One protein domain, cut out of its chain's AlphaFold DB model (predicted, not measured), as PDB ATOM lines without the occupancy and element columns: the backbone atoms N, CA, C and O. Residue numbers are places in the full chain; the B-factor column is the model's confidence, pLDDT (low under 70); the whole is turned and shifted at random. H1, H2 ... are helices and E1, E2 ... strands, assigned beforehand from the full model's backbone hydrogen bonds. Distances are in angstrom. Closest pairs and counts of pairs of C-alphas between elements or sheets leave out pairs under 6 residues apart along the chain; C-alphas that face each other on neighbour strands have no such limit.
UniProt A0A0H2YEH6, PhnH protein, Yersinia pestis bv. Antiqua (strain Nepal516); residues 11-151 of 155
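What this domain is: This is residues 11 to 151 of the 155 residues of the protein "PhnH protein" of Yersinia pestis bv. Antiqua (strain Nepal516) (UniProt A0A0H2YEH6). A small sheet of three parallel strands, E1, E2 and E3, lies near the middle, with H2 only grazing it through residues 46 to 54, and with H1 packed nearly at right angles on H2. H3 and H4 only graze the sheet, and a two-stranded hairpin, E4 and E5, lies at one end of the longest axis, set off from the other named elements. The printed part has 141 residues, with four named helices and five named strands in the order H1 H2 E1 H3 E2 H4 E3 E4 E5. The class is mixed, helices and strands, with under half of the printed residues in named elements. The whole is compact, with a radius of gyration of the C-alphas of 15.4 A and spans of 42 by 35 by 28 A.

How they stand to each other: H1, residues 11 to 26, touches H2, residues 45 to 54, with residues 14 to 21 alone; the closest C-alphas are those of Ala 14 and Thr 53, 5.1 A apart, and the lines are about perpendicular at 81 degrees. H2 touches H3, residues 70 to 80, at a steep tilt of 39 degrees, the same way, with the C-alphas of Leu 52 and Thr 80 closest at 6.2 A. E1, residues 61 to 63, is parallel to E2, residues 93 to 96, at 8 degrees, with N 62 and O 93 2.9 A apart. E2 is parallel to E3, residues 121 to 124, at 19 degrees, with N 123 and O 94 2.8 A apart. H2 is on this sheet but only grazes it, with residues 46 to 54. H3, with residues 72 to 77, and H4, residues 102 to 107, with residues 104 to 105, are only just on it and only graze it, each with 5 pairs of C-alphas within 10 A. E1, H3, E2 and E2, H4, E3 are strand-helix-strand units, two parallel neighbour strands with a helix between, with a left-handed and a right-handed crossover in turn. E4, residues 133 to 138, and E5, residues 145 to 150, form an antiparallel hairpin at 150 degrees, with N 135 and O 148 2.8 A apart. In H1, H2, H3 and H4 every O i to N i+4 pair is within hydrogen-bond range.

Where its parts are: H1 begins at C-alpha 11 (-25.528, 5.726, 214.554) and is 22.3 A long; H2 is 14.3 A and H3 15.3 A. E2 begins at C-alpha 93 (-15.272, 4.595, 195.719). E4 is 16.2 A long, and E5, 14.8 A, ends at C-alpha 150 (-30.096, -4.070, 183.284).

The domain as a whole: The C-alphas of Glu 70 and Asn 143, 44.9 A apart, are the two farthest apart. The printed part has no cut. The links H1 to H2, H3 to E2 and H4 to E3 are long. The mean pLDDT of the printed part is 86.0; residue 37 and residues 132 to 151 are under 70.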
ATOM      1  N   VAL A  11     -26.006   7.067 214.206       87.44
ATOM      2  CA  VAL A  11     -25.528   5.726 214.554       87.44
ATOM      3  C   VAL A  11     -26.533   4.655 214.140       87.44
ATOM      4  O   VAL A  11     -26.159   3.644 213.547       87.44
ATOM      5  N   VAL A  12     -27.814   4.863 214.446       88.44
ATOM      6  CA  VAL A  12     -28.870   3.875 214.190       88.44
ATOM      7  C   VAL A  12     -29.098   3.721 212.689       88.44
ATOM      8  O   VAL A  12     -29.182   2.598 212.185       88.44
ATOM      9  N   GLU A  13     -29.151   4.840 211.969       88.56
ATOM     10  CA  GLU A  13     -29.412   4.860 210.532       88.56
ATOM     11  C   GLU A  13     -28.213   4.382 209.719       88.56
ATOM     12  O   GLU A  13     -28.415   3.584 208.803       88.56
ATOM     13  N   ALA A  14     -26.978   4.744 210.092       88.81
ATOM     14  CA  ALA A  14     -25.781   4.200 209.448       88.81
ATOM     15  C   ALA A  14     -25.681   2.680 209.647       88.81
ATOM     16  O   ALA A  14     -25.462   1.940 208.691       88.81
ATOM     17  N   GLN A  15     -25.932   2.168 210.857       92.31
ATOM     18  CA  GLN A  15     -25.945   0.719 211.096       92.31
ATOM     19  C   GLN A  15     -27.051   0.003 210.315       92.31
ATOM     20  O   GLN A  15     -26.854  -1.109 209.816       92.31
ATOM     21  N   TYR A  16     -28.237   0.607 210.231       93.44
ATOM     22  CA  TYR A  16     -29.326   0.068 209.426       93.44
ATOM     23  C   TYR A  16     -28.942   0.040 207.944       93.44
ATOM     24  O   TYR A  16     -29.033  -1.022 207.324       93.44
ATOM     25  N   ALA A  17     -28.449   1.154 207.399       94.06
ATOM     26  CA  ALA A  17     -27.977   1.256 206.025       94.06
ATOM     27  C   ALA A  17     -26.878   0.227 205.733       94.06
ATOM     28  O   ALA A  17     -26.994  -0.514 204.760       94.06
ATOM     29  N   PHE A  18     -25.896   0.076 206.624       95.00
ATOM     30  CA  PHE A  18     -24.812  -0.897 206.492       95.00
ATOM     31  C   PHE A  18     -25.339  -2.326 206.323       95.00
ATOM     32  O   PHE A  18     -24.964  -3.021 205.380       95.00
ATOM     33  N   ARG A  19     -26.287  -2.760 207.167       95.56
ATOM     34  CA  ARG A  19     -26.899  -4.100 207.054       95.56
ATOM     35  C   ARG A  19     -27.645  -4.299 205.734       95.56
ATOM     36  O   ARG A  19     -27.660  -5.404 205.194       95.56
ATOM     37  N   ARG A  20     -28.291  -3.250 205.218       95.94
ATOM     38  CA  ARG A  20     -29.002  -3.299 203.931       95.94
ATOM     39  C   ARG A  20     -28.024  -3.367 202.761       95.94
ATOM     40  O   ARG A  20     -28.239  -4.183 201.868       95.94
ATOM     41  N   ILE A  21     -26.951  -2.579 202.800       94.44
ATOM     42  CA  ILE A  21     -25.873  -2.611 201.804       94.44
ATOM     43  C   ILE A  21     -25.222  -3.995 201.791       94.44
ATOM     44  O   ILE A  21     -25.140  -4.618 200.736       94.44
ATOM     45  N   LEU A  22     -24.863  -4.528 202.963       93.88
ATOM     46  CA  LEU A  22     -24.271  -5.858 203.079       93.88
ATOM     47  C   LEU A  22     -25.187  -6.940 202.498       93.88
ATOM     48  O   LEU A  22     -24.707  -7.789 201.757       93.88
ATOM     49  N   LYS A  23     -26.503  -6.873 202.752       92.88
ATOM     50  CA  LYS A  23     -27.472  -7.800 202.148       92.88
ATOM     51  C   LYS A  23     -27.482  -7.719 200.619       92.88
ATOM     52  O   LYS A  23     -27.521  -8.758 199.968       92.88
ATOM     53  N   ALA A  24     -27.461  -6.513 200.049       91.12
ATOM     54  CA  ALA A  24     -27.444  -6.332 198.597       91.12
ATOM     55  C   ALA A  24     -26.147  -6.859 197.957       91.12
ATOM     56  O   ALA A  24     -26.194  -7.446 196.878       91.12
ATOM     57  N   LEU A  25     -25.007  -6.696 198.636       88.94
ATOM     58  CA  LEU A  25     -23.713  -7.213 198.181       88.94
ATOM     59  C   LEU A  25     -23.608  -8.739 198.328       88.94
ATOM     60  O   LEU A  25     -23.085  -9.406 197.438       88.94
ATOM     61  N   SER A  26     -24.128  -9.309 199.422       89.38
ATOM     62  CA  SER A  26     -24.085 -10.756 199.677       89.38
ATOM     63  C   SER A  26     -25.109 -11.550 198.865       89.38
ATOM     64  O   SER A  26     -24.924 -12.743 198.644       89.38
ATOM     65  N   GLU A  27     -26.205 -10.914 198.442       88.44
ATOM     66  CA  GLU A  27     -27.272 -11.522 197.642       88.44
ATOM     67  C   GLU A  27     -27.475 -10.724 196.335       88.44
ATOM     68  O   GLU A  27     -28.442  -9.961 196.221       88.44
ATOM     69  N   PRO A  28     -26.583 -10.878 195.330       85.56
ATOM     70  CA  PRO A  28     -26.663 -10.125 194.081       85.56
ATOM     71  C   PRO A  28     -28.045 -10.215 193.420       85.56
ATOM     72  O   PRO A  28     -28.602 -11.299 193.249       85.56
ATOM     73  N   GLY A  29     -28.592  -9.058 193.038       81.94
ATOM     74  CA  GLY A  29     -29.928  -8.918 192.447       81.94
ATOM     75  C   GLY A  29     -31.052  -8.640 193.453       81.94
ATOM     76  O   GLY A  29     -32.156  -8.287 193.038       81.94
ATOM     77  N   VAL A  30     -30.794  -8.726 194.762       86.50
ATOM     78  CA  VAL A  30     -31.760  -8.288 195.780       86.50
ATOM     79  C   VAL A  30     -31.794  -6.763 195.861       86.50
ATOM     80  O   VAL A  30     -30.807  -6.115 196.204       86.50
ATOM     81  N   GLN A  31     -32.966  -6.185 195.600       90.38
ATOM     82  CA  GLN A  31     -33.210  -4.758 195.805       90.38
ATOM     83  C   GLN A  31     -33.452  -4.461 197.289       90.38
ATOM     84  O   GLN A  31     -34.217  -5.150 197.972       90.38
ATOM     85  N   VAL A  32     -32.816  -3.403 197.792       92.75
ATOM     86  CA  VAL A  32     -32.957  -2.949 199.178       92.75
ATOM     87  C   VAL A  32     -33.309  -1.467 199.234       92.75
ATOM     88  O   VAL A  32     -32.832  -0.671 198.435       92.75
ATOM     89  N   THR A  33     -34.125  -1.091 200.216       92.31
ATOM     90  CA  THR A  33     -34.401   0.306 200.566       92.31
ATOM     91  C   THR A  33     -33.456   0.775 201.673       92.31
ATOM     92  O   THR A  33     -33.241   0.042 202.647       92.31
ATOM     93  N   LEU A  34     -32.914   1.984 201.513       91.50
ATOM     94  CA  LEU A  34     -32.058   2.690 202.474       91.50
ATOM     95  C   LEU A  34     -32.857   3.805 203.184       91.50
ATOM     96  O   LEU A  34     -33.891   4.215 202.658       91.50
ATOM     97  N   PRO A  35     -32.440   4.251 204.387       79.06
ATOM     98  CA  PRO A  35     -33.278   5.082 205.260       79.06
ATOM     99  C   PRO A  35     -33.472   6.524 204.765       79.06
ATOM    100  O   PRO A  35     -34.462   7.155 205.119       79.06
ATOM    101  N   HIS A  36     -32.579   7.047 203.921       76.31
ATOM    102  CA  HIS A  36     -32.655   8.434 203.472       76.31
ATOM    103  C   HIS A  36     -33.600   8.597 202.273       76.31
ATOM    104  O   HIS A  36     -33.418   7.950 201.240       76.31
ATOM    105  N   SER A  37     -34.586   9.493 202.384       68.06
ATOM    106  CA  SER A  37     -35.536   9.796 201.300       68.06
ATOM    107  C   SER A  37     -35.103  10.956 200.400       68.06
ATOM    108  O   SER A  37     -35.573  11.053 199.268       68.06
ATOM    109  N   THR A  38     -34.210  11.833 200.868       76.19
ATOM    110  CA  THR A  38     -33.818  13.076 200.175       76.19
ATOM    111  C   THR A  38     -32.308  13.147 199.959       76.19
ATOM    112  O   THR A  38     -31.580  13.576 200.837       76.19
ATOM    113  N   GLY A  39     -31.807  12.736 198.796       78.75
ATOM    114  CA  GLY A  39     -30.370  12.795 198.501       78.75
ATOM    115  C   GLY A  39     -29.829  14.219 198.356       78.75
ATOM    116  O   GLY A  39     -30.578  15.160 198.079       78.75
ATOM    117  N   TRP A  40     -28.511  14.368 198.500       88.38
ATOM    118  CA  TRP A  40     -27.801  15.622 198.232       88.38
ATOM    119  C   TRP A  40     -27.684  15.858 196.728       88.38
ATOM    120  O   TRP A  40     -26.644  15.575 196.138       88.38
ATOM    121  N   GLN A  41     -28.761  16.342 196.104       87.69
ATOM    122  CA  GLN A  41     -28.832  16.555 194.655       87.69
ATOM    123  C   GLN A  41     -27.542  17.197 194.109       87.69
ATOM    124  O   GLN A  41     -27.089  18.201 194.667       87.69
ATOM    125  N   PRO A  42     -26.940  16.646 193.037       91.06
ATOM    126  CA  PRO A  42     -27.428  15.567 192.159       91.06
ATOM    127  C   PRO A  42     -27.236  14.119 192.670       91.06
ATOM    128  O   PRO A  42     -27.552  13.169 191.951       91.06
ATOM    129  N   LEU A  43     -26.734  13.903 193.890       91.06
ATOM    130  CA  LEU A  43     -26.717  12.566 194.486       91.06
ATOM    131  C   LEU A  43     -28.141  12.116 194.814       91.06
ATOM    132  O   LEU A  43     -28.916  12.825 195.461       91.06
ATOM    133  N   ASN A  44     -28.477  10.905 194.381       91.38
ATOM    134  CA  ASN A  44     -29.730  10.274 194.746       91.38
ATOM    135  C   ASN A  44     -29.693   9.837 196.232       91.38
ATOM    136  O   ASN A  44     -28.615   9.690 196.819       91.38
ATOM    137  N   PRO A  45     -30.858   9.605 196.863       91.69
ATOM    138  CA  PRO A  45     -30.915   9.281 198.290       91.69
ATOM    139  C   PRO A  45     -30.157   8.002 198.680       91.69
ATOM    140  O   PRO A  45     -29.589   7.920 199.773       91.69
ATOM    141  N   ALA A  46     -30.113   7.010 197.786       92.62
ATOM    142  CA  ALA A  46     -29.408   5.758 198.029       92.62
ATOM    143  C   ALA A  46     -27.887   5.967 198.023       92.62
ATOM    144  O   ALA A  46     -27.220   5.558 198.968       92.62
ATOM    145  N   THR A  47     -27.349   6.669 197.024       94.19
ATOM    146  CA  THR A  47     -25.930   7.024 196.931       94.19
ATOM    147  C   THR A  47     -25.496   7.854 198.132       94.19
ATOM    148  O   THR A  47     -24.484   7.539 198.751       94.19
ATOM    149  N   THR A  48     -26.285   8.864 198.523       93.94
ATOM    150  CA  THR A  48     -26.010   9.648 199.738       93.94
ATOM    151  C   THR A  48     -25.952   8.751 200.976       93.94
ATOM    152  O   THR A  48     -25.006   8.852 201.750       93.94
ATOM    153  N   SER A  49     -26.904   7.822 201.135       93.81
ATOM    154  CA  SER A  49     -26.907   6.876 202.262       93.81
ATOM    155  C   SER A  49     -25.678   5.965 202.268       93.81
ATOM    156  O   SER A  49     -25.120   5.708 203.332       93.81
ATOM    157  N   VAL A  50     -25.253   5.473 201.100       94.94
ATOM    158  CA  VAL A  50     -24.064   4.619 200.966       94.94
ATOM    159  C   VAL A  50     -22.810   5.385 201.381       94.94
ATOM    160  O   VAL A  50     -22.066   4.899 202.227       94.94
ATOM    161  N   LEU A  51     -22.612   6.596 200.855       94.69
ATOM    162  CA  LEU A  51     -21.437   7.413 201.169       94.69
ATOM    163  C   LEU A  51     -21.406   7.828 202.645       94.69
ATOM    164  O   LEU A  51     -20.368   7.707 203.277       94.69
ATOM    165  N   LEU A  52     -22.544   8.222 203.225       92.75
ATOM    166  CA  LEU A  52     -22.643   8.529 204.659       92.75
ATOM    167  C   LEU A  52     -22.353   7.326 205.569       92.75
ATOM    168  O   LEU A  52     -22.081   7.511 206.752       92.75
ATOM    169  N   THR A  53     -22.474   6.105 205.047       94.19
ATOM    170  CA  THR A  53     -22.288   4.875 205.823       94.19
ATOM    171  C   THR A  53     -20.888   4.288 205.667       94.19
ATOM    172  O   THR A  53     -20.381   3.702 206.618       94.19
ATOM    173  N   LEU A  54     -20.302   4.380 204.469       94.81
ATOM    174  CA  LEU A  54     -19.069   3.672 204.115       94.81
ATOM    175  C   LEU A  54     -17.870   4.583 203.862       94.81
ATOM    176  O   LEU A  54     -16.749   4.094 203.921       94.81
ATOM    177  N   ALA A  55     -18.090   5.853 203.514       95.62
ATOM    178  CA  ALA A  55     -16.989   6.756 203.225       95.62
ATOM    179  C   ALA A  55     -16.472   7.397 204.515       95.62
ATOM    180  O   ALA A  55     -17.242   7.867 205.353       95.62
ATOM    181  N   ASP A  56     -15.157   7.466 204.615       95.19
ATOM    182  CA  ASP A  56     -14.400   8.095 205.687       95.19
ATOM    183  C   ASP A  56     -13.086   8.705 205.158       95.19
ATOM    184  O   ASP A  56     -12.807   8.704 203.956       95.19
ATOM    185  N   GLN A  57     -12.262   9.223 206.069       95.88
ATOM    186  CA  GLN A  57     -10.993   9.897 205.771       95.88
ATOM    187  C   GLN A  57      -9.954   9.018 205.055       95.88
ATOM    188  O   GLN A  57      -9.037   9.561 204.435       95.88
ATOM    189  N   GLU A  58     -10.084   7.694 205.112       94.50
ATOM    190  CA  GLU A  58      -9.153   6.737 204.504       94.50
ATOM    191  C   GLU A  58      -9.637   6.244 203.133       94.50
ATOM    192  O   GLU A  58      -8.943   5.477 202.469       94.50
ATOM    193  N   THR A  59     -10.801   6.716 202.670       94.88
ATOM    194  CA  THR A  59     -11.443   6.238 201.436       94.88
ATOM    195  C   THR A  59     -11.580   7.352 200.388       94.88
ATOM    196  O   THR A  59     -12.598   8.045 200.328       94.88
ATOM    197  N   PRO A  60     -10.575   7.555 199.513       96.50
ATOM    198  CA  PRO A  60     -10.679   8.513 198.419       96.50
ATOM    199  C   PRO A  60     -11.905   8.283 197.528       96.50
ATOM    200  O   PRO A  60     -12.165   7.166 197.071       96.50
ATOM    201  N   LEU A  61     -12.644   9.361 197.260       97.12
ATOM    202  CA  LEU A  61     -13.855   9.366 196.444       97.12
ATOM    203  C   LEU A  61     -13.602  10.042 195.099       97.12
ATOM    204  O   LEU A  61     -13.225  11.216 195.047       97.12
ATOM    205  N   TYR A  62     -13.891   9.330 194.016       96.62
ATOM    206  CA  TYR A  62     -14.047   9.919 192.692       96.62
ATOM    207  C   TYR A  62     -15.521  10.248 192.440       96.62
ATOM    208  O   TYR A  62     -16.405   9.419 192.671       96.62
ATOM    209  N   LEU A  63     -15.783  11.451 191.936       95.25
ATOM    210  CA  LEU A  63     -17.111  11.890 191.521       95.25
ATOM    211  C   LEU A  63     -17.073  12.237 190.040       95.25
ATOM    212  O   LEU A  63     -16.258  13.057 189.617       95.25
ATOM    213  N   ASP A  64     -17.991  11.661 189.272       93.06
ATOM    214  CA  ASP A  64     -18.183  12.060 187.883       93.06
ATOM    215  C   ASP A  64     -18.560  13.548 187.782       93.06
ATOM    216  O   ASP A  64     -19.226  14.116 188.655       93.06
ATOM    217  N   SER A  65     -18.150  14.182 186.690       90.06
ATOM    218  CA  SER A  65     -18.315  15.613 186.419       90.06
ATOM    219  C   SER A  65     -19.767  16.090 186.535       90.06
ATOM    220  O   SER A  65     -20.020  17.179 187.051       90.06
ATOM    221  N   GLN A  66     -20.729  15.253 186.134       89.06
ATOM    222  CA  GLN A  66     -22.166  15.536 186.225       89.06
ATOM    223  C   GLN A  66     -22.683  15.562 187.675       89.06
ATOM    224  O   GLN A  66     -23.730  16.141 187.961       89.06
ATOM    225  N   ILE A  67     -21.953  14.933 188.597       91.25
ATOM    226  CA  ILE A  67     -22.335  14.744 190.001       91.25
ATOM    227  C   ILE A  67     -21.554  15.688 190.926       91.25
ATOM    228  O   ILE A  67     -22.064  16.108 191.969       91.25
ATOM    229  N   ALA A  68     -20.329  16.051 190.539       92.06
ATOM    230  CA  ALA A  68     -19.349  16.787 191.331       92.06
ATOM    231  C   ALA A  68     -19.675  18.284 191.540       92.06
ATOM    232  O   ALA A  68     -18.806  19.143 191.397       92.06
ATOM    233  N   SER A  69     -20.907  18.626 191.926       92.75
ATOM    234  CA  SER A  69     -21.276  19.998 192.299       92.75
ATOM    235  C   SER A  69     -20.549  20.461 193.569       92.75
ATOM    236  O   SER A  69     -20.277  19.666 194.470       92.75
ATOM    237  N   GLU A  70     -20.294  21.766 193.692       91.56
ATOM    238  CA  GLU A  70     -19.659  22.343 194.887       91.56
ATOM    239  C   GLU A  70     -20.400  21.992 196.187       91.56
ATOM    240  O   GLU A  70     -19.773  21.710 197.208       91.56
ATOM    241  N   GLY A  71     -21.737  21.974 196.146       91.75
ATOM    242  CA  GLY A  71     -22.569  21.599 197.286       91.75
ATOM    243  C   GLY A  71     -22.334  20.153 197.718       91.75
ATOM    244  O   GLY A  71     -22.138  19.898 198.904       91.75
ATOM    245  N   VAL A  72     -22.286  19.218 196.767       92.62
ATOM    246  CA  VAL A  72     -21.994  17.803 197.043       92.62
ATOM    247  C   VAL A  72     -20.588  17.631 197.603       92.62
ATOM    248  O   VAL A  72     -20.421  16.993 198.639       92.62
ATOM    249  N   GLN A  73     -19.586  18.239 196.965       94.06
ATOM    250  CA  GLN A  73     -18.195  18.132 197.406       94.06
ATOM    251  C   GLN A  73     -18.004  18.667 198.829       94.06
ATOM    252  O   GLN A  73     -17.324  18.046 199.646       94.06
ATOM    253  N   HIS A  74     -18.627  19.808 199.138       93.31
ATOM    254  CA  HIS A  74     -18.575  20.406 200.466       93.31
ATOM    255  C   HIS A  74     -19.244  19.517 201.522       93.31
ATOM    256  O   HIS A  74     -18.656  19.280 202.575       93.31
ATOM    257  N   ASN A  75     -20.434  18.984 201.229       92.88
ATOM    258  CA  ASN A  75     -21.163  18.127 202.163       92.88
ATOM    259  C   ASN A  75     -20.469  16.780 202.391       92.88
ATOM    260  O   ASN A  75     -20.411  16.331 203.530       92.88
ATOM    261  N   LEU A  76     -19.881  16.173 201.356       93.62
ATOM    262  CA  LEU A  76     -19.087  14.952 201.515       93.62
ATOM    263  C   LEU A  76     -17.893  15.194 202.436       93.62
ATOM    264  O   LEU A  76     -17.766  14.534 203.460       93.62
ATOM    265  N   ARG A  77     -17.075  16.208 202.144       93.75
ATOM    266  CA  ARG A  77     -15.915  16.536 202.985       93.75
ATOM    267  C   ARG A  77     -16.311  16.828 204.430       93.75
ATOM    268  O   ARG A  77     -15.608  16.404 205.338       93.75
ATOM    269  N   PHE A  78     -17.411  17.547 204.643       93.12
ATOM    270  CA  PHE A  78     -17.859  17.913 205.984       93.12
ATOM    271  C   PHE A  78     -18.392  16.714 206.780       93.12
ATOM    272  O   PHE A  78     -18.011  16.535 207.933       93.12
ATOM    273  N   HIS A  79     -19.266  15.900 206.180       91.88
ATOM    274  CA  HIS A  79     -19.972  14.832 206.896       91.88
ATOM    275  C   HIS A  79     -19.201  13.513 206.961       91.88
ATOM    276  O   HIS A  79     -19.401  12.759 207.908       91.88
ATOM    277  N   THR A  80     -18.340  13.219 205.982       92.81
ATOM    278  CA  THR A  80     -17.581  11.954 205.932       92.81
ATOM    279  C   THR A  80     -16.083  12.152 206.152       92.81
ATOM    280  O   THR A  80     -15.384  11.226 206.545       92.81
ATOM    281  N   GLY A  81     -15.556  13.355 205.901       94.62
ATOM    282  CA  GLY A  81     -14.112  13.601 205.912       94.62
ATOM    283  C   GLY A  81     -13.367  12.973 204.730       94.62
ATOM    284  O   GLY A  81     -12.144  13.081 204.672       94.62
ATOM    285  N   ALA A  82     -14.073  12.343 203.788       96.31
ATOM    286  CA  ALA A  82     -13.442  11.600 202.711       96.31
ATOM    287  C   ALA A  82     -12.684  12.522 201.736       96.31
ATOM    288  O   ALA A  82     -13.233  13.542 201.290       96.31
ATOM    289  N   PRO A  83     -11.433  12.180 201.373       96.62
ATOM    290  CA  PRO A  83     -10.687  12.938 200.382       96.62
ATOM    291  C   PRO A  83     -11.329  12.765 199.002       96.62
ATOM    292  O   PRO A  83     -11.736  11.674 198.619       96.62
ATOM    293  N   LEU A  84     -11.416  13.851 198.232       96.75
ATOM    294  CA  LEU A  84     -11.897  13.793 196.850       96.75
ATOM    295  C   LEU A  84     -10.701  13.673 195.907       96.75
ATOM    296  O   LEU A  84      -9.772  14.478 196.008       96.75
ATOM    297  N   THR A  85     -10.746  12.717 194.984       95.12
ATOM    298  CA  THR A  85      -9.717  12.515 193.960       95.12
ATOM    299  C   THR A  85     -10.277  12.768 192.563       95.12
ATOM    300  O   THR A  85     -11.425  12.442 192.263       95.12
ATOM    301  N   ALA A  86      -9.456  13.373 191.704       92.88
ATOM    302  CA  ALA A  86      -9.746  13.512 190.277       92.88
ATOM    303  C   ALA A  86      -9.302  12.279 189.473       92.88
ATOM    304  O   ALA A  86      -9.678  12.143 188.311       92.88
ATOM    305  N   ASP A  87      -8.505  11.396 190.083       92.19
ATOM    306  CA  ASP A  87      -7.973  10.197 189.449       92.19
ATOM    307  C   ASP A  87      -8.706   8.948 189.947       92.19
ATOM    308  O   ASP A  87      -8.580   8.546 191.109       92.19
ATOM    309  N   LEU A  88      -9.444   8.317 189.034       91.31
ATOM    310  CA  LEU A  88     -10.194   7.088 189.275       91.31
ATOM    311  C   LEU A  88      -9.287   5.925 189.717       91.31
ATOM    312  O   LEU A  88      -9.731   5.073 190.484       91.31
ATOM    313  N   ALA A  89      -8.016   5.911 189.297       88.81
ATOM    314  CA  ALA A  89      -7.057   4.866 189.661       88.81
ATOM    315  C   ALA A  89      -6.683   4.874 191.154       88.81
ATOM    316  O   ALA A  89      -6.179   3.882 191.672       88.81
ATOM    317  N   THR A  90      -6.935   5.988 191.848       90.75
ATOM    318  CA  THR A  90      -6.634   6.166 193.281       90.75
ATOM    319  C   THR A  90      -7.875   6.111 194.171       90.75
ATOM    320  O   THR A  90      -7.777   6.317 195.379       90.75
ATOM    321  N   ALA A  91      -9.052   5.882 193.585       95.19
ATOM    322  CA  ALA A  91     -10.322   5.936 194.290       95.19
ATOM    323  C   ALA A  91     -10.652   4.606 194.987       95.19
ATOM    324  O   ALA A  91     -10.558   3.541 194.382       95.19
ATOM    325  N   CYS A  92     -11.134   4.677 196.230       95.62
ATOM    326  CA  CYS A  92     -11.781   3.551 196.909       95.62
ATOM    327  C   CYS A  92     -13.254   3.430 196.501       95.62
ATOM    328  O   CYS A  92     -13.759   2.323 196.308       95.62
ATOM    329  N   PHE A  93     -13.934   4.565 196.307       96.38
ATOM    330  CA  PHE A  93     -15.272   4.595 195.719       96.38
ATOM    331  C   PHE A  93     -15.332   5.539 194.523       96.38
ATOM    332  O   PHE A  93     -14.811   6.653 194.564       96.38
ATOM    333  N   ALA A  94     -16.047   5.116 193.486       96.25
ATOM    334  CA  ALA A  94     -16.346   5.937 192.321       96.25
ATOM    335  C   ALA A  94     -17.858   6.101 192.173       96.25
ATOM    336  O   ALA A  94     -18.577   5.112 192.040       96.25
ATOM    337  N   VAL A  95     -18.341   7.343 192.182       95.62
ATOM    338  CA  VAL A  95     -19.754   7.661 191.947       95.62
ATOM    339  C   VAL A  95     -19.926   8.132 190.513       95.62
ATOM    340  O   VAL A  95     -19.436   9.201 190.145       95.62
ATOM    341  N   LEU A  96     -20.632   7.333 189.718       93.69
ATOM    342  CA  LEU A  96     -20.807   7.540 188.283       93.69
ATOM    343  C   LEU A  96     -22.282   7.774 187.935       93.69
ATOM    344  O   LEU A  96     -23.189   7.242 188.589       93.69
ATOM    345  N   GLY A  97     -22.520   8.604 186.919       89.62
ATOM    346  CA  GLY A  97     -23.858   8.893 186.405       89.62
ATOM    347  C   GLY A  97     -24.427   7.778 185.524       89.62
ATOM    348  O   GLY A  97     -23.814   6.728 185.326       89.62
ATOM    349  N   ASN A  98     -25.613   8.033 184.964       82.44
ATOM    350  CA  ASN A  98     -26.278   7.110 184.040       82.44
ATOM    351  C   ASN A  98     -25.608   7.087 182.650       82.44
ATOM    352  O   ASN A  98     -25.821   6.152 181.889       82.44
ATOM    353  N   GLU A  99     -24.782   8.085 182.317       82.81
ATOM    354  CA  GLU A  99     -24.020   8.178 181.060       82.81
ATOM    355  C   GLU A  99     -22.603   7.601 181.198       82.81
ATOM    356  O   GLU A  99     -21.606   8.202 180.806       82.81
ATOM    357  N   LEU A 100     -22.505   6.421 181.807       84.00
ATOM    358  CA  LEU A 100     -21.231   5.765 182.055       84.00
ATOM    359  C   LEU A 100     -20.588   5.255 180.752       84.00
ATOM    360  O   LEU A 100     -21.249   4.654 179.904       84.00
ATOM    361  N   THR A 101     -19.275   5.450 180.620       85.38
ATOM    362  CA  THR A 101     -18.486   5.015 179.456       85.38
ATOM    363  C   THR A 101     -17.673   3.749 179.738       85.38
ATOM    364  O   THR A 101     -17.248   3.498 180.868       85.38
ATOM    365  N   GLU A 102     -17.383   2.964 178.693       83.81
ATOM    366  CA  GLU A 102     -16.478   1.805 178.792       83.81
ATOM    367  C   GLU A 102     -15.100   2.193 179.330       83.81
ATOM    368  O   GLU A 102     -14.524   1.474 180.140       83.81
ATOM    369  N   VAL A 103     -14.591   3.359 178.918       84.94
ATOM    370  CA  VAL A 103     -13.280   3.868 179.339       84.94
ATOM    371  C   VAL A 103     -13.249   4.117 180.845       84.94
ATOM    372  O   VAL A 103     -12.277   3.739 181.497       84.94
ATOM    373  N   GLN A 104     -14.310   4.695 181.421       86.06
ATOM    374  CA  GLN A 104     -14.408   4.884 182.872       86.06
ATOM    375  C   GLN A 104     -14.370   3.539 183.605       86.06
ATOM    376  O   GLN A 104     -13.569   3.378 184.519       86.06
ATOM    377  N   LEU A 105     -15.153   2.543 183.170       86.56
ATOM    378  CA  LEU A 105     -15.116   1.215 183.795       86.56
ATOM    379  C   LEU A 105     -13.774   0.502 183.612       86.56
ATOM    380  O   LEU A 105     -13.332  -0.182 184.526       86.56
ATOM    381  N   ALA A 106     -13.121   0.656 182.462       87.50
ATOM    382  CA  ALA A 106     -11.815   0.053 182.204       87.50
ATOM    383  C   ALA A 106     -10.686   0.709 183.018       87.50
ATOM    384  O   ALA A 106      -9.659   0.079 183.258       87.50
ATOM    385  N   THR A 107     -10.873   1.960 183.444       89.94
ATOM    386  CA  THR A 107      -9.909   2.701 184.273       89.94
ATOM    387  C   THR A 107     -10.077   2.383 185.766       89.94
ATOM    388  O   THR A 107      -9.167   2.631 186.554       89.94
ATOM    389  N   CYS A 108     -11.225   1.828 186.172       90.19
ATOM    390  CA  CYS A 108     -11.467   1.404 187.547       90.19
ATOM    391  C   CYS A 108     -10.463   0.310 187.952       90.19
ATOM    392  O   CYS A 108     -10.463  -0.756 187.329       90.19
ATOM    393  N   PRO A 109      -9.645   0.511 189.002       90.31
ATOM    394  CA  PRO A 109      -8.701  -0.506 189.441       90.31
ATOM    395  C   PRO A 109      -9.468  -1.738 189.956       90.31
ATOM    396  O   PRO A 109     -10.260  -1.619 190.893       90.31
ATOM    397  N   PRO A 110      -9.246  -2.939 189.387       89.62
ATOM    398  CA  PRO A 110      -9.930  -4.155 189.826       89.62
ATOM    399  C   PRO A 110      -9.290  -4.785 191.075       89.62
ATOM    400  O   PRO A 110      -9.703  -5.866 191.492       89.62
ATOM    401  N   GLY A 111      -8.272  -4.146 191.663       89.19
ATOM    402  CA  GLY A 111      -7.376  -4.784 192.625       89.19
ATOM    403  C   GLY A 111      -6.474  -5.823 191.950       89.19
ATOM    404  O   GLY A 111      -6.346  -5.866 190.723       89.19
ATOM    405  N   ASN A 112      -5.818  -6.659 192.747       89.31
ATOM    406  CA  ASN A 112      -5.028  -7.786 192.246       89.31
ATOM    407  C   ASN A 112      -5.155  -9.003 193.181       89.31
ATOM    408  O   ASN A 112      -5.784  -8.912 194.227       89.31
ATOM    409  N   GLU A 113      -4.570 -10.147 192.816       89.25
ATOM    410  CA  GLU A 113      -4.686 -11.384 193.611       89.25
ATOM    411  C   GLU A 113      -4.125 -11.262 195.036       89.25
ATOM    412  O   GLU A 113      -4.643 -11.891 195.957       89.25
ATOM    413  N   LEU A 114      -3.071 -10.465 195.220       91.06
ATOM    414  CA  LEU A 114      -2.419 -10.254 196.515       91.06
ATOM    415  C   LEU A 114      -3.093  -9.147 197.332       91.06
ATOM    416  O   LEU A 114      -2.965  -9.135 198.554       91.06
ATOM    417  N   SER A 115      -3.797  -8.238 196.658       87.44
ATOM    418  CA  SER A 115      -4.472  -7.084 197.247       87.44
ATOM    419  C   SER A 115      -5.831  -6.841 196.573       87.44
ATOM    420  O   SER A 115      -6.005  -5.851 195.849       87.44
ATOM    421  N   PRO A 116      -6.811  -7.751 196.736       86.25
ATOM    422  CA  PRO A 116      -8.151  -7.591 196.164       86.25
ATOM    423  C   PRO A 116      -8.927  -6.425 196.797       86.25
ATOM    424  O   PRO A 116      -9.823  -5.853 196.174       86.25
ATOM    425  N   GLU A 117      -8.570  -6.031 198.019       84.81
ATOM    426  CA  GLU A 117      -9.119  -4.879 198.734       84.81
ATOM    427  C   GLU A 117      -8.766  -3.532 198.091       84.81
ATOM    428  O   GLU A 117      -9.432  -2.541 198.365       84.81
ATOM    429  N   GLN A 118      -7.767  -3.492 197.202       87.75
ATOM    430  CA  GLN A 118      -7.425  -2.302 196.412       87.75
ATOM    431  C   GLN A 118      -8.349  -2.103 195.198       87.75
ATOM    432  O   GLN A 118      -8.077  -1.266 194.337       87.75
ATOM    433  N   SER A 119      -9.416  -2.895 195.089       92.19
ATOM    434  CA  SER A 119     -10.445  -2.695 194.076       92.19
ATOM    435  C   SER A 119     -11.303  -1.471 194.389       92.19
ATOM    436  O   SER A 119     -11.626  -1.183 195.542       92.19
ATOM    437  N   VAL A 120     -11.716  -0.756 193.344       94.62
ATOM    438  CA  VAL A 120     -12.675   0.341 193.495       94.62
ATOM    439  C   VAL A 120     -14.101  -0.198 193.586       94.62
ATOM    440  O   VAL A 120     -14.542  -1.015 192.773       94.62
ATOM    441  N   THR A 121     -14.869   0.313 194.545       94.62
ATOM    442  CA  THR A 121     -16.314   0.084 194.591       94.62
ATOM    443  C   THR A 121     -17.026   1.134 193.739       94.62
ATOM    444  O   THR A 121     -17.034   2.325 194.058       94.62
ATOM    445  N   VAL A 122     -17.651   0.697 192.647       94.31
ATOM    446  CA  VAL A 122     -18.364   1.586 191.720       94.31
ATOM    447  C   VAL A 122     -19.839   1.703 192.112       94.31
ATOM    448  O   VAL A 122     -20.563   0.708 192.161       94.31
ATOM    449  N   ILE A 123     -20.300   2.930 192.349       94.69
ATOM    450  CA  ILE A 123     -21.692   3.272 192.649       94.69
ATOM    451  C   ILE A 123     -22.276   4.001 191.437       94.69
ATOM    452  O   ILE A 123     -21.894   5.130 191.137       94.69
ATOM    453  N   ILE A 124     -23.214   3.360 190.739       93.00
ATOM    454  CA  ILE A 124     -23.815   3.895 189.510       93.00
ATOM    455  C   ILE A 124     -25.220   4.410 189.814       93.00
ATOM    456  O   ILE A 124     -26.081   3.655 190.277       93.00
ATOM    457  N   GLN A 125     -25.474   5.686 189.526       90.62
ATOM    458  CA  GLN A 125     -26.818   6.251 189.602       90.62
ATOM    459  C   GLN A 125     -27.571   5.982 188.299       90.62
ATOM    460  O   GLN A 125     -27.167   6.451 187.241       90.62
ATOM    461  N   VAL A 126     -28.686   5.257 188.383       89.00
ATOM    462  CA  VAL A 126     -29.546   4.941 187.234       89.00
ATOM    463  C   VAL A 126     -30.957   5.479 187.441       89.00
ATOM    464  O   VAL A 126     -31.449   5.521 188.569       89.00
ATOM    465  N   ASP A 127     -31.641   5.812 186.348       85.00
ATOM    466  CA  ASP A 127     -33.013   6.342 186.392       85.00
ATOM    467  C   ASP A 127     -34.043   5.309 186.877       85.00
ATOM    468  O   ASP A 127     -35.110   5.654 187.386       85.00
ATOM    469  N   SER A 128     -33.765   4.016 186.680       83.19
ATOM    470  CA  SER A 128     -34.662   2.933 187.083       83.19
ATOM    471  C   SER A 128     -33.944   1.594 187.191       83.19
ATOM    472  O   SER A 128     -33.181   1.217 186.308       83.19
ATOM    473  N   LEU A 129     -34.276   0.827 188.232       81.00
ATOM    474  CA  LEU A 129     -33.827  -0.559 188.418       81.00
ATOM    475  C   LEU A 129     -34.771  -1.601 187.791       81.00
ATOM    476  O   LEU A 129     -34.479  -2.794 187.843       81.00
ATOM    477  N   ASN A 130     -35.910  -1.169 187.230       77.19
ATOM    478  CA  ASN A 130     -37.008  -2.054 186.804       77.19
ATOM    479  C   ASN A 130     -37.412  -1.888 185.330       77.19
ATOM    480  O   ASN A 130     -38.299  -2.593 184.862       77.19
ATOM    481  N   ARG A 131     -36.823  -0.933 184.599       70.50
ATOM    482  CA  ARG A 131     -37.203  -0.623 183.204       70.50
ATOM    483  C   ARG A 131     -36.195  -1.101 182.153       70.50
ATOM    484  O   ARG A 131     -36.408  -0.877 180.967       70.50
ATOM    485  N   GLY A 132     -35.124  -1.762 182.582       68.19
ATOM    486  CA  GLY A 132     -34.082  -2.304 181.712       68.19
ATOM    487  C   GLY A 132     -34.393  -3.686 181.121       68.19
ATOM    488  O   GLY A 132     -35.447  -4.270 181.354       68.19
ATOM    489  N   ARG A 133     -33.443  -4.256 180.379       68.44
ATOM    490  CA  ARG A 133     -33.515  -5.631 179.871       68.44
ATOM    491  C   ARG A 133     -33.363  -6.619 181.025       68.44
ATOM    492  O   ARG A 133     -32.409  -6.522 181.790       68.44
ATOM    493  N   LEU A 134     -34.268  -7.588 181.130       67.00
ATOM    494  CA  LEU A 134     -34.146  -8.681 182.096       67.00
ATOM    495  C   LEU A 134     -32.855  -9.468 181.842       67.00
ATOM    496  O   LEU A 134     -32.635 -10.002 180.754       67.00
ATOM    497  N   CYS A 135     -32.011  -9.537 182.860       64.25
ATOM    498  CA  CYS A 135     -30.799 -10.333 182.897       64.25
ATOM    499  C   CYS A 135     -30.907 -11.335 184.045       64.25
ATOM    500  O   CYS A 135     -31.364 -11.003 185.138       64.25
ATOM    501  N   ALA A 136     -30.483 -12.566 183.779       69.06
ATOM    502  CA  ALA A 136     -30.350 -13.602 184.786       69.06
ATOM    503  C   ALA A 136     -28.884 -13.690 185.208       69.06
ATOM    504  O   ALA A 136     -28.001 -13.815 184.358       69.06
ATOM    505  N   TYR A 137     -28.628 -13.637 186.509       64.50
ATOM    506  CA  TYR A 137     -27.320 -13.921 187.082       64.50
ATOM    507  C   TYR A 137     -27.445 -15.090 188.042       64.50
ATOM    508  O   TYR A 137     -28.260 -15.070 188.962       64.50
ATOM    509  N   THR A 138     -26.632 -16.115 187.822       66.25
ATOM    510  CA  THR A 138     -26.523 -17.250 188.733       66.25
ATOM    511  C   THR A 138     -25.232 -17.079 189.509       66.25
ATOM    512  O   THR A 138     -24.148 -17.189 188.938       66.25
ATOM    513  N   ALA A 139     -25.342 -16.783 190.804       58.31
ATOM    514  CA  ALA A 139     -24.159 -16.662 191.645       58.31
ATOM    515  C   ALA A 139     -23.537 -18.061 191.834       58.31
ATOM    516  O   ALA A 139     -24.262 -18.971 192.253       58.31
ATOM    517  N   PRO A 140     -22.221 -18.242 191.599       54.22
ATOM    518  CA  PRO A 140     -21.573 -19.557 191.665       54.22
ATOM    519  C   PRO A 140     -21.760 -20.269 193.011       54.22
ATOM    520  O   PRO A 140     -21.849 -21.489 193.061       54.22
ATOM    521  N   VAL A 141     -21.848 -19.500 194.100       54.28
ATOM    522  CA  VAL A 141     -21.886 -20.021 195.475       54.28
ATOM    523  C   VAL A 141     -23.314 -20.174 196.017       54.28
ATOM    524  O   VAL A 141     -23.551 -20.982 196.910       54.28
ATOM    525  N   LEU A 142     -24.297 -19.437 195.483       53.50
ATOM    526  CA  LEU A 142     -25.657 -19.390 196.047       53.50
ATOM    527  C   LEU A 142     -26.644 -20.361 195.392       53.50
ATOM    528  O   LEU A 142     -27.753 -20.502 195.902       53.50
ATOM    529  N   ASN A 143     -26.281 -21.006 194.273       55.47
ATOM    530  CA  ASN A 143     -27.165 -21.884 193.489       55.47
ATOM    531  C   ASN A 143     -28.571 -21.276 193.257       55.47
ATOM    532  O   ASN A 143     -29.584 -21.970 193.175       55.47
ATOM    533  N   ARG A 144     -28.631 -19.941 193.201       53.78
ATOM    534  CA  ARG A 144     -29.831 -19.133 193.000       53.78
ATOM    535  C   ARG A 144     -29.601 -18.253 191.788       53.78
ATOM    536  O   ARG A 144     -28.576 -17.579 191.686       53.78
ATOM    537  N   THR A 145     -30.581 -18.254 190.895       58.62
ATOM    538  CA  THR A 145     -30.647 -17.322 189.775       58.62
ATOM    539  C   THR A 145     -31.424 -16.092 190.222       58.62
ATOM    540  O   THR A 145     -32.602 -16.190 190.569       58.62
ATOM    541  N   ALA A 146     -30.766 -14.939 190.234       57.97
ATOM    542  CA  ALA A 146     -31.407 -13.653 190.435       57.97
ATOM    543  C   ALA A 146     -31.739 -13.032 189.075       57.97
ATOM    544  O   ALA A 146     -30.909 -13.023 188.164       57.97
ATOM    545  N   LEU A 147     -32.959 -12.514 188.944       55.72
ATOM    546  CA  LEU A 147     -33.379 -11.719 187.795       55.72
ATOM    547  C   LEU A 147     -33.275 -10.243 188.167       55.72
ATOM    548  O   LEU A 147     -33.844  -9.821 189.172       55.72
ATOM    549  N   PHE A 148     -32.587  -9.452 187.352       60.00
ATOM    550  CA  PHE A 148     -32.564  -7.997 187.492       60.00
ATOM    551  C   PHE A 148     -32.704  -7.329 186.128       60.00
ATOM    552  O   PHE A 148     -32.358  -7.911 185.101       60.00
ATOM    553  N   HIS A 149     -33.224  -6.103 186.101       54.12
ATOM    554  CA  HIS A 149     -33.340  -5.343 184.863       54.12
ATOM    555  C   HIS A 149     -32.071  -4.509 184.686       54.12
ATOM    556  O   HIS A 149     -31.807  -3.581 185.446       54.12
ATOM    557  N   ARG A 150     -31.267  -4.845 183.682       48.81
ATOM    558  CA  ARG A 150     -30.096  -4.070 183.284       48.81
ATOM    559  C   ARG A 150     -30.585  -2.933 182.391       48.81
ATOM    560  O   ARG A 150     -31.058  -3.201 181.287       48.81
ATOM    561  N   ASN A 151     -30.522  -1.679 182.846       45.53
ATOM    562  CA  ASN A 151     -30.648  -0.553 181.917       45.53
ATOM    563  C   ASN A 151     -29.502  -0.707 180.918       45.53
ATOM    564  O   ASN A 151     -28.336  -0.583 181.281       45.53
TER     565      ASN A 151